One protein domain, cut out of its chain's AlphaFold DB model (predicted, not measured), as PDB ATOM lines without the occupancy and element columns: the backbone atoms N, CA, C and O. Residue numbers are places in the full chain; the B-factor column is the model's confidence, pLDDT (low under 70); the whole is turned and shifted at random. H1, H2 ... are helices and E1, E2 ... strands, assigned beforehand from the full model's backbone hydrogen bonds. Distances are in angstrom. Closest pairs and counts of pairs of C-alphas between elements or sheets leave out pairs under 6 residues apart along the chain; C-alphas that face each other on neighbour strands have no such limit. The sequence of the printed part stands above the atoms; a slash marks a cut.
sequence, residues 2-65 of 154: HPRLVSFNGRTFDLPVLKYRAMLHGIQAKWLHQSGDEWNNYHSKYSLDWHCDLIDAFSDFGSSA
ATOM      1  N   HIS A   2       1.463  28.554  -4.201       84.81
ATOM      2  CA  HIS A   2       1.852  28.463  -2.789       84.81
ATOM      3  C   HIS A   2       0.961  27.419  -2.087       84.81
ATOM      4  O   HIS A   2      -0.176  27.213  -2.519       84.81
ATOM      5  N   PRO A   3       1.444  26.737  -1.037       91.88
ATOM      6  CA  PRO A   3       0.606  25.950  -0.147       91.88
ATOM      7  C   PRO A   3      -0.434  26.842   0.530       91.88
ATOM      8  O   PRO A   3      -0.245  28.048   0.685       91.88
ATOM      9  N   ARG A   4      -1.518  26.222   0.982       94.62
ATOM     10  CA  ARG A   4      -2.443  26.834   1.926       94.62
ATOM     11  C   ARG A   4      -2.215  26.227   3.292       94.62
ATOM     12  O   ARG A   4      -2.278  25.009   3.434       94.62
ATOM     13  N   LEU A   5      -2.020  27.077   4.288       96.62
ATOM     14  CA  LEU A   5      -2.116  26.665   5.677       96.62
ATOM     15  C   LEU A   5      -3.593  26.661   6.072       96.62
ATOM     16  O   LEU A   5      -4.251  27.694   5.994       96.62
ATOM     17  N   VAL A   6      -4.118  25.508   6.469       98.06
ATOM     18  CA  VAL A   6      -5.472  25.376   7.017       98.06
ATOM     19  C   VAL A   6      -5.344  25.020   8.492       98.06
ATOM     20  O   VAL A   6      -4.584  24.117   8.835       98.06
ATOM     21  N   SER A   7      -6.063  25.724   9.360       97.88
ATOM     22  CA  SER A   7      -6.050  25.483  10.807       97.88
ATOM     23  C   SER A   7      -7.411  25.768  11.427       97.88
ATOM     24  O   SER A   7      -8.183  26.542  10.865       97.88
ATOM     25  N   PHE A   8      -7.654  25.260  12.632       97.31
ATOM     26  CA  PHE A   8      -8.736  25.729  13.492       97.31
ATOM     27  C   PHE A   8      -8.142  26.519  14.666       97.31
ATOM     28  O   PHE A   8      -7.557  25.933  15.568       97.31
ATOM     29  N   ASN A   9      -8.279  27.849  14.654       96.25
ATOM     30  CA  ASN A   9      -7.694  28.773  15.635       96.25
ATOM     31  C   ASN A   9      -6.148  28.847  15.638       96.25
ATOM     32  O   ASN A   9      -5.526  29.282  16.612       96.25
ATOM     33  N   GLY A  10      -5.508  28.478  14.527       96.81
ATOM     34  CA  GLY A  10      -4.048  28.438  14.425       96.81
ATOM     35  C   GLY A  10      -3.365  29.797  14.391       96.81
ATOM     36  O   GLY A  10      -2.181  29.900  14.715       96.81
ATOM     37  N   ARG A  11      -4.088  30.870  14.059       95.25
ATOM     38  CA  ARG A  11      -3.543  32.231  14.111       95.25
ATOM     39  C   ARG A  11      -3.270  32.680  15.542       95.25
ATOM     40  O   ARG A  11      -2.289  33.388  15.767       95.25
ATOM     41  N   THR A  12      -4.120  32.287  16.490       94.75
ATOM     42  CA  THR A  12      -4.016  32.730  17.890       94.75
ATOM     43  C   THR A  12      -3.302  31.725  18.791       94.75
ATOM     44  O   THR A  12      -2.874  32.107  19.878       94.75
ATOM     45  N   PHE A  13      -3.109  30.483  18.331       94.56
ATOM     46  CA  PHE A  13      -2.473  29.423  19.113       94.56
ATOM     47  C   PHE A  13      -1.270  28.776  18.408       94.56
ATOM     48  O   PHE A  13      -0.129  29.060  18.781       94.56
ATOM     49  N   ASP A  14      -1.494  27.959  17.373       95.75
ATOM     50  CA  ASP A  14      -0.451  27.135  16.743       95.75
ATOM     51  C   ASP A  14       0.737  27.955  16.220       95.75
ATOM     52  O   ASP A  14       1.894  27.680  16.548       95.75
ATOM     53  N   LEU A  15       0.472  29.000  15.426       96.06
ATOM     54  CA  LEU A  15       1.527  29.828  14.844       96.06
ATOM     55  C   LEU A  15       2.336  30.580  15.910       96.06
ATOM     56  O   LEU A  15       3.562  30.543  15.810       96.06
ATOM     57  N   PRO A  16       1.737  31.255  16.912       96.50
ATOM     58  CA  PRO A  16       2.495  31.811  18.033       96.50
ATOM     59  C   PRO A  16       3.403  30.787  18.723       96.50
ATOM     60  O   PRO A  16       4.598  31.046  18.869       96.50
ATOM     61  N   VAL A  17       2.880  29.605  19.076       96.62
ATOM     62  CA  VAL A  17       3.662  28.551  19.747       96.62
ATOM     63  C   VAL A  17       4.854  28.123  18.887       96.62
ATOM     64  O   VAL A  17       5.992  28.121  19.365       96.62
ATOM     65  N   LEU A  18       4.623  27.823  17.607       96.56
ATOM     66  CA  LEU A  18       5.675  27.405  16.679       96.56
ATOM     67  C   LEU A  18       6.710  28.512  16.437       96.56
ATOM     68  O   LEU A  18       7.906  28.230  16.435       96.56
ATOM     69  N   LYS A  19       6.277  29.772  16.284       96.12
ATOM     70  CA  LYS A  19       7.171  30.929  16.102       96.12
ATOM     71  C   LYS A  19       8.102  31.101  17.298       96.12
ATOM     72  O   LYS A  19       9.311  31.230  17.113       96.12
ATOM     73  N   TYR A  20       7.565  31.076  18.518       97.25
ATOM     74  CA  TYR A  20       8.373  31.248  19.726       97.25
ATOM     75  C   TYR A  20       9.347  30.091  19.931       97.25
ATOM     76  O   TYR A  20      10.514  30.326  20.243       97.25
ATOM     77  N   ARG A  21       8.912  28.851  19.681       97.94
ATOM     78  CA  ARG A  21       9.803  27.686  19.738       97.94
ATOM     79  C   ARG A  21      10.897  27.747  18.674       97.94
ATOM     80  O   ARG A  21      12.051  27.489  18.996       97.94
ATOM     81  N   ALA A  22      10.583  28.151  17.444       98.00
ATOM     82  CA  ALA A  22      11.587  28.326  16.397       98.00
ATOM     83  C   ALA A  22      12.631  29.391  16.778       98.00
ATOM     84  O   ALA A  22      13.827  29.132  16.665       98.00
ATOM     85  N   MET A  23      12.197  30.544  17.308       97.94
ATOM     86  CA  MET A  23      13.107  31.603  17.768       97.94
ATOM     87  C   MET A  23      13.997  31.151  18.927       97.94
ATOM     88  O   MET A  23      15.198  31.404  18.890       97.94
ATOM     89  N   LEU A  24      13.441  30.432  19.909       98.38
ATOM     90  CA  LEU A  24      14.206  29.854  21.020       98.38
ATOM     91  C   LEU A  24      15.351  28.952  20.527       98.38
ATOM     92  O   LEU A  24      16.421  28.931  21.127       98.38
ATOM     93  N   HIS A  25      15.132  28.226  19.430       98.31
ATOM     94  CA  HIS A  25      16.106  27.305  18.843       98.31
ATOM     95  C   HIS A  25      16.924  27.908  17.686       98.31
ATOM     96  O   HIS A  25      17.660  27.179  17.025       98.31
ATOM     97  N   GLY A  26      16.809  29.213  17.410       98.00
ATOM     98  CA  GLY A  26      17.529  29.864  16.307       98.00
ATOM     99  C   GLY A  26      17.117  29.383  14.907       98.00
ATOM    100  O   GLY A  26      17.870  29.544  13.947       98.00
ATOM    101  N   ILE A  27      15.929  28.785  14.769       98.25
ATOM    102  CA  ILE A  27      15.412  28.256  13.504       98.25
ATOM    103  C   ILE A  27      14.710  29.378  12.740       98.25
ATOM    104  O   ILE A  27      13.746  29.982  13.214       98.25
ATOM    105  N   GLN A  28      15.167  29.641  11.518       97.56
ATOM    106  CA  GLN A  28      14.551  30.638  10.649       97.56
ATOM    107  C   GLN A  28      13.260  30.107  10.013       97.56
ATOM    108  O   GLN A  28      13.246  29.045   9.397       97.56
ATOM    109  N   ALA A  29      12.194  30.909  10.057       94.88
ATOM    110  CA  ALA A  29      10.930  30.647   9.365       94.88
ATOM    111  C   ALA A  29      10.729  31.603   8.173       94.88
ATOM    112  O   ALA A  29       9.657  32.185   8.008       94.88
ATOM    113  N   LYS A  30      11.767  31.802   7.342       94.50
ATOM    114  CA  LYS A  30      11.790  32.805   6.250       94.50
ATOM    115  C   LYS A  30      10.517  32.778   5.404       94.50
ATOM    116  O   LYS A  30       9.897  33.809   5.164       94.50
ATOM    117  N   TRP A  31      10.108  31.582   5.001       90.44
ATOM    118  CA  TRP A  31       8.967  31.386   4.122       90.44
ATOM    119  C   TRP A  31       7.622  31.777   4.757       90.44
ATOM    120  O   TRP A  31       6.746  32.275   4.058       90.44
ATOM    121  N   LEU A  32       7.472  31.646   6.080       93.38
ATOM    122  CA  LEU A  32       6.274  32.098   6.794       93.38
ATOM    123  C   LEU A  32       6.149  33.631   6.795       93.38
ATOM    124  O   LEU A  32       5.041  34.153   6.845       93.38
ATOM    125  N   HIS A  33       7.269  34.357   6.775       93.25
ATOM    126  CA  HIS A  33       7.297  35.813   6.968       93.25
ATOM    127  C   HIS A  33       7.513  36.627   5.691       93.25
ATOM    128  O   HIS A  33       7.110  37.780   5.651       93.25
ATOM    129  N   GLN A  34       8.161  36.054   4.676       94.12
ATOM    130  CA  GLN A  34       8.585  36.786   3.475       94.12
ATOM    131  C   GLN A  34       7.887  36.323   2.196       94.12
ATOM    132  O   GLN A  34       8.177  36.842   1.122       94.12
ATOM    133  N   SER A  35       7.010  35.322   2.276       94.25
ATOM    134  CA  SER A  35       6.246  34.885   1.109       94.25
ATOM    135  C   SER A  35       5.025  35.772   0.908       94.25
ATOM    136  O   SER A  35       4.278  35.995   1.860       94.25
ATOM    137  N   GLY A  36       4.796  36.180  -0.339       94.38
ATOM    138  CA  GLY A  36       3.618  36.949  -0.728       94.38
ATOM    139  C   GLY A  36       3.881  38.444  -0.847       94.38
ATOM    140  O   GLY A  36       5.023  38.862  -1.028       94.38
ATOM    141  N   ASP A  37       2.810  39.226  -0.770       93.88
ATOM    142  CA  ASP A  37       2.830  40.692  -0.788       93.88
ATOM    143  C   ASP A  37       2.163  41.264   0.478       93.88
ATOM    144  O   ASP A  37       1.842  40.523   1.409       93.88
ATOM    145  N   GLU A  38       1.981  42.584   0.539       91.12
ATOM    146  CA  GLU A  38       1.374  43.290   1.679       91.12
ATOM    147  C   GLU A  38      -0.018  42.749   2.057       91.12
ATOM    148  O   GLU A  38      -0.358  42.676   3.238       91.12
ATOM    149  N   TRP A  39      -0.797  42.297   1.073       93.12
ATOM    150  CA  TRP A  39      -2.189  41.880   1.244       93.12
ATOM    151  C   TRP A  39      -2.349  40.359   1.254       93.12
ATOM    152  O   TRP A  39      -3.209  39.829   1.958       93.12
ATOM    153  N   ASN A  40      -1.490  39.645   0.535       95.31
ATOM    154  CA  ASN A  40      -1.573  38.211   0.296       95.31
ATOM    155  C   ASN A  40      -0.358  37.499   0.880       95.31
ATOM    156  O   ASN A  40       0.647  37.322   0.200       95.31
ATOM    157  N   ASN A  41      -0.450  37.103   2.149       95.12
ATOM    158  CA  ASN A  41       0.597  36.387   2.878       95.12
ATOM    159  C   ASN A  41      -0.013  35.585   4.052       95.12
ATOM    160  O   ASN A  41      -1.212  35.663   4.318       95.12
ATOM    161  N   TYR A  42       0.800  34.824   4.795       95.62
ATOM    162  CA  TYR A  42       0.325  34.000   5.924       95.62
ATOM    163  C   TYR A  42      -0.156  34.798   7.154       95.62
ATOM    164  O   TYR A  42      -0.894  34.270   7.992       95.62
ATOM    165  N   HIS A  43       0.239  36.064   7.296       93.50
ATOM    166  CA  HIS A  43      -0.174  36.921   8.417       93.50
ATOM    167  C   HIS A  43      -1.429  37.736   8.097       93.50
ATOM    168  O   HIS A  43      -2.146  38.114   9.025       93.50
ATOM    169  N   SER A  44      -1.741  37.944   6.816       94.56
ATOM    170  CA  SER A  44      -2.958  38.615   6.369       94.56
ATOM    171  C   SER A  44      -4.198  37.833   6.780       94.56
ATOM    172  O   SER A  44      -4.527  36.797   6.204       94.56
ATOM    173  N   LYS A  45      -4.921  38.367   7.771       93.19
ATOM    174  CA  LYS A  45      -6.122  37.750   8.348       93.19
ATOM    175  C   LYS A  45      -7.167  37.381   7.292       93.19
ATOM    176  O   LYS A  45      -7.744  36.305   7.367       93.19
ATOM    177  N   TYR A  46      -7.369  38.259   6.311       95.25
ATOM    178  CA  TYR A  46      -8.388  38.112   5.268       95.25
ATOM    179  C   TYR A  46      -7.936  37.265   4.071       95.25
ATOM    180  O   TYR A  46      -8.753  36.910   3.225       95.25
ATOM    181  N   SER A  47      -6.652  36.900   3.993       95.25
ATOM    182  CA  SER A  47      -6.119  36.114   2.879       95.25
ATOM    183  C   SER A  47      -6.278  34.614   3.150       95.25
ATOM    184  O   SER A  47      -5.313  33.883   3.384       95.25
ATOM    185  N   LEU A  48      -7.529  34.139   3.110       95.94
ATOM    186  CA  LEU A  48      -7.863  32.721   3.316       95.94
ATOM    187  C   LEU A  48      -7.223  31.802   2.266       95.94
ATOM    188  O   LEU A  48      -7.082  30.600   2.489       95.94
ATOM    189  N   ASP A  49      -6.801  32.351   1.123       95.12
ATOM    190  CA  ASP A  49      -6.058  31.579   0.137       95.12
ATOM    191  C   ASP A  49      -4.673  31.151   0.635       95.12
ATOM    192  O   ASP A  49      -4.218  30.069   0.245       95.12
ATOM    193  N   TRP A  50      -4.066  31.935   1.532       96.06
ATOM    194  CA  TRP A  50      -2.765  31.696   2.159       96.06
ATOM    195  C   TRP A  50      -2.897  30.971   3.495       96.06
ATOM    196  O   TRP A  50      -2.439  29.836   3.632       96.06
ATOM    197  N   HIS A  51      -3.555  31.601   4.471       97.06
ATOM    198  CA  HIS A  51      -3.866  30.999   5.767       97.06
ATOM    199  C   HIS A  51      -5.377  31.020   5.986       97.06
ATOM    200  O   HIS A  51      -5.952  32.029   6.385       97.06
ATOM    201  N   CYS A  52      -6.011  29.877   5.740       97.81
ATOM    202  CA  CYS A  52      -7.407  29.646   6.073       97.81
ATOM    203  C   CYS A  52      -7.503  29.204   7.535       97.81
ATOM    204  O   CYS A  52      -7.442  28.013   7.844       97.81
ATOM    205  N   ASP A  53      -7.613  30.176   8.440       97.88
ATOM    206  CA  ASP A  53      -8.018  29.890   9.812       97.88
ATOM    207  C   ASP A  53      -9.546  29.769   9.869       97.88
ATOM    208  O   ASP A  53     -10.265  30.748   9.668       97.88
ATOM    209  N   LEU A  54     -10.045  28.557  10.118       98.00
ATOM    210  CA  LEU A  54     -11.471  28.248  10.106       98.00
ATOM    211  C   LEU A  54     -12.251  28.997  11.186       98.00
ATOM    212  O   LEU A  54     -13.421  29.296  10.968       98.00
ATOM    213  N   ILE A  55     -11.622  29.352  12.316       96.31
ATOM    214  CA  ILE A  55     -12.323  30.140  13.340       96.31
ATOM    215  C   ILE A  55     -12.608  31.556  12.838       96.31
ATOM    216  O   ILE A  55     -13.669  32.107  13.114       96.31
ATOM    217  N   ASP A  56     -11.680  32.142  12.077       96.81
ATOM    218  CA  ASP A  56     -11.874  33.452  11.463       96.81
ATOM    219  C   ASP A  56     -12.842  33.337  10.278       96.81
ATOM    220  O   ASP A  56     -13.745  34.157  10.172       96.81
ATOM    221  N   ALA A  57     -12.717  32.303   9.437       97.12
ATOM    222  CA  ALA A  57     -13.614  32.098   8.298       97.12
ATOM    223  C   ALA A  57     -15.081  31.912   8.726       97.12
ATOM    224  O   ALA A  57     -15.960  32.556   8.169       97.12
ATOM    225  N   PHE A  58     -15.355  31.081   9.739       97.00
ATOM    226  CA  PHE A  58     -16.723  30.840  10.215       97.00
ATOM    227  C   PHE A  58     -17.312  31.987  11.036       97.00
ATOM    228  O   PHE A  58     -18.530  32.092  11.128       97.00
ATOM    229  N   SER A  59     -16.471  32.834  11.635       96.88
ATOM    230  CA  SER A  59     -16.935  33.985  12.420       96.88
ATOM    231  C   SER A  59     -17.039  35.280  11.607       96.88
ATOM    232  O   SER A  59     -17.120  36.357  12.198       96.88
ATOM    233  N   ASP A  60     -16.952  35.216  10.273       95.81
ATOM    234  CA  ASP A  60     -16.841  36.392   9.396       95.81
ATOM    235  C   ASP A  60     -15.769  37.370   9.898       95.81
ATOM    236  O   ASP A  60     -15.988  38.570  10.098       95.81
ATOM    237  N   PHE A  61     -14.596  36.811  10.192       95.94
ATOM    238  CA  PHE A  61     -13.444  37.495  10.762       95.94
ATOM    239  C   PHE A  61     -13.734  38.189  12.105       95.94
ATOM    240  O   PHE A  61     -13.082  39.182  12.443       95.94
ATOM    241  N   GLY A  62     -14.645  37.634  12.908       95.25
ATOM    242  CA  GLY A  62     -15.062  38.148  14.214       95.25
ATOM    243  C   GLY A  62     -16.310  39.032  14.186       95.25
ATOM    244  O   GLY A  62     -16.624  39.642  15.206       95.25
ATOM    245  N   SER A  63     -17.010  39.116  13.052       96.75
ATOM    246  CA  SER A  63     -18.312  39.795  12.964       96.75
ATOM    247  C   SER A  63     -19.429  38.989  13.636       96.75
ATOM    248  O   SER A  63     -20.438  39.556  14.050       96.75
ATOM    249  N   SER A  64     -19.241  37.676  13.783       95.75
ATOM    250  CA  SER A  64     -20.105  36.790  14.561       95.75
ATOM    251  C   SER A  64     -19.319  36.063  15.661       95.75
ATOM    252  O   SER A  64     -18.095  36.182  15.783       95.75
ATOM    253  N   ALA A  65     -20.039  35.349  16.531       94.69
ATOM    254  CA  ALA A  65     -19.427  34.636  17.644       94.69
ATOM    255  C   ALA A  65     -18.448  33.562  17.143       94.69
ATOM    256  O   ALA A  65     -18.724  32.823  16.200       94.69
TER     257      ALA A  65
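Overview. This is residues 2 to 65 of the 154 residues of the protein "DNA_pol_B_exo2 domain-containing protein" of Midichloria mitochondrii (strain IricVA) (UniProt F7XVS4). A short two-stranded ribbon, E1 beside E2, has a wide open loop of chain on one side: H1 reaches outward, residues 20 to 26 stick out, and the chain folds back through H2 and unnamed residues 35 to 50. H3 continues from E2 towards the other end. The 64 printed residues run E1, H1, H2, E2, H3, mixed helices and strands, with under half in named elements; the sheet is parallel. The whole is only just compact, close to loose, radius of gyration of the C-alphas 12.3 A, spanning 38 by 23 by 17 A.

Along the chain. E1 is residues 5 to 7, from C-alpha 5 at (-2.116, 26.665, 5.677); E2 is 51 to 53. H1, residues 14 to 24, is 15.5 A long; H2 is 30 to 34. H3, 54 to 58, ends at (-16.723, 30.840, 10.215).

Arrangement. E1 and E2 are parallel at 8 degrees, N 52 and O 5 being 2.8 A apart, within hydrogen-bond range. E1, H1, H2, E2 form a strand-helix-strand unit, parallel strands joined through helices, with a right-handed crossover. H1 and H2 are apart. Every O i to N i+4 pair in H1, H2 and H3 is within hydrogen-bond range.

Size, cuts and confidence. The C-alphas farthest apart, Gly 26 and Ser 64, are 38.3 A apart. The link H2 to E2 is long. The printed part has no cut; no printed residue is under 70 in pLDDT.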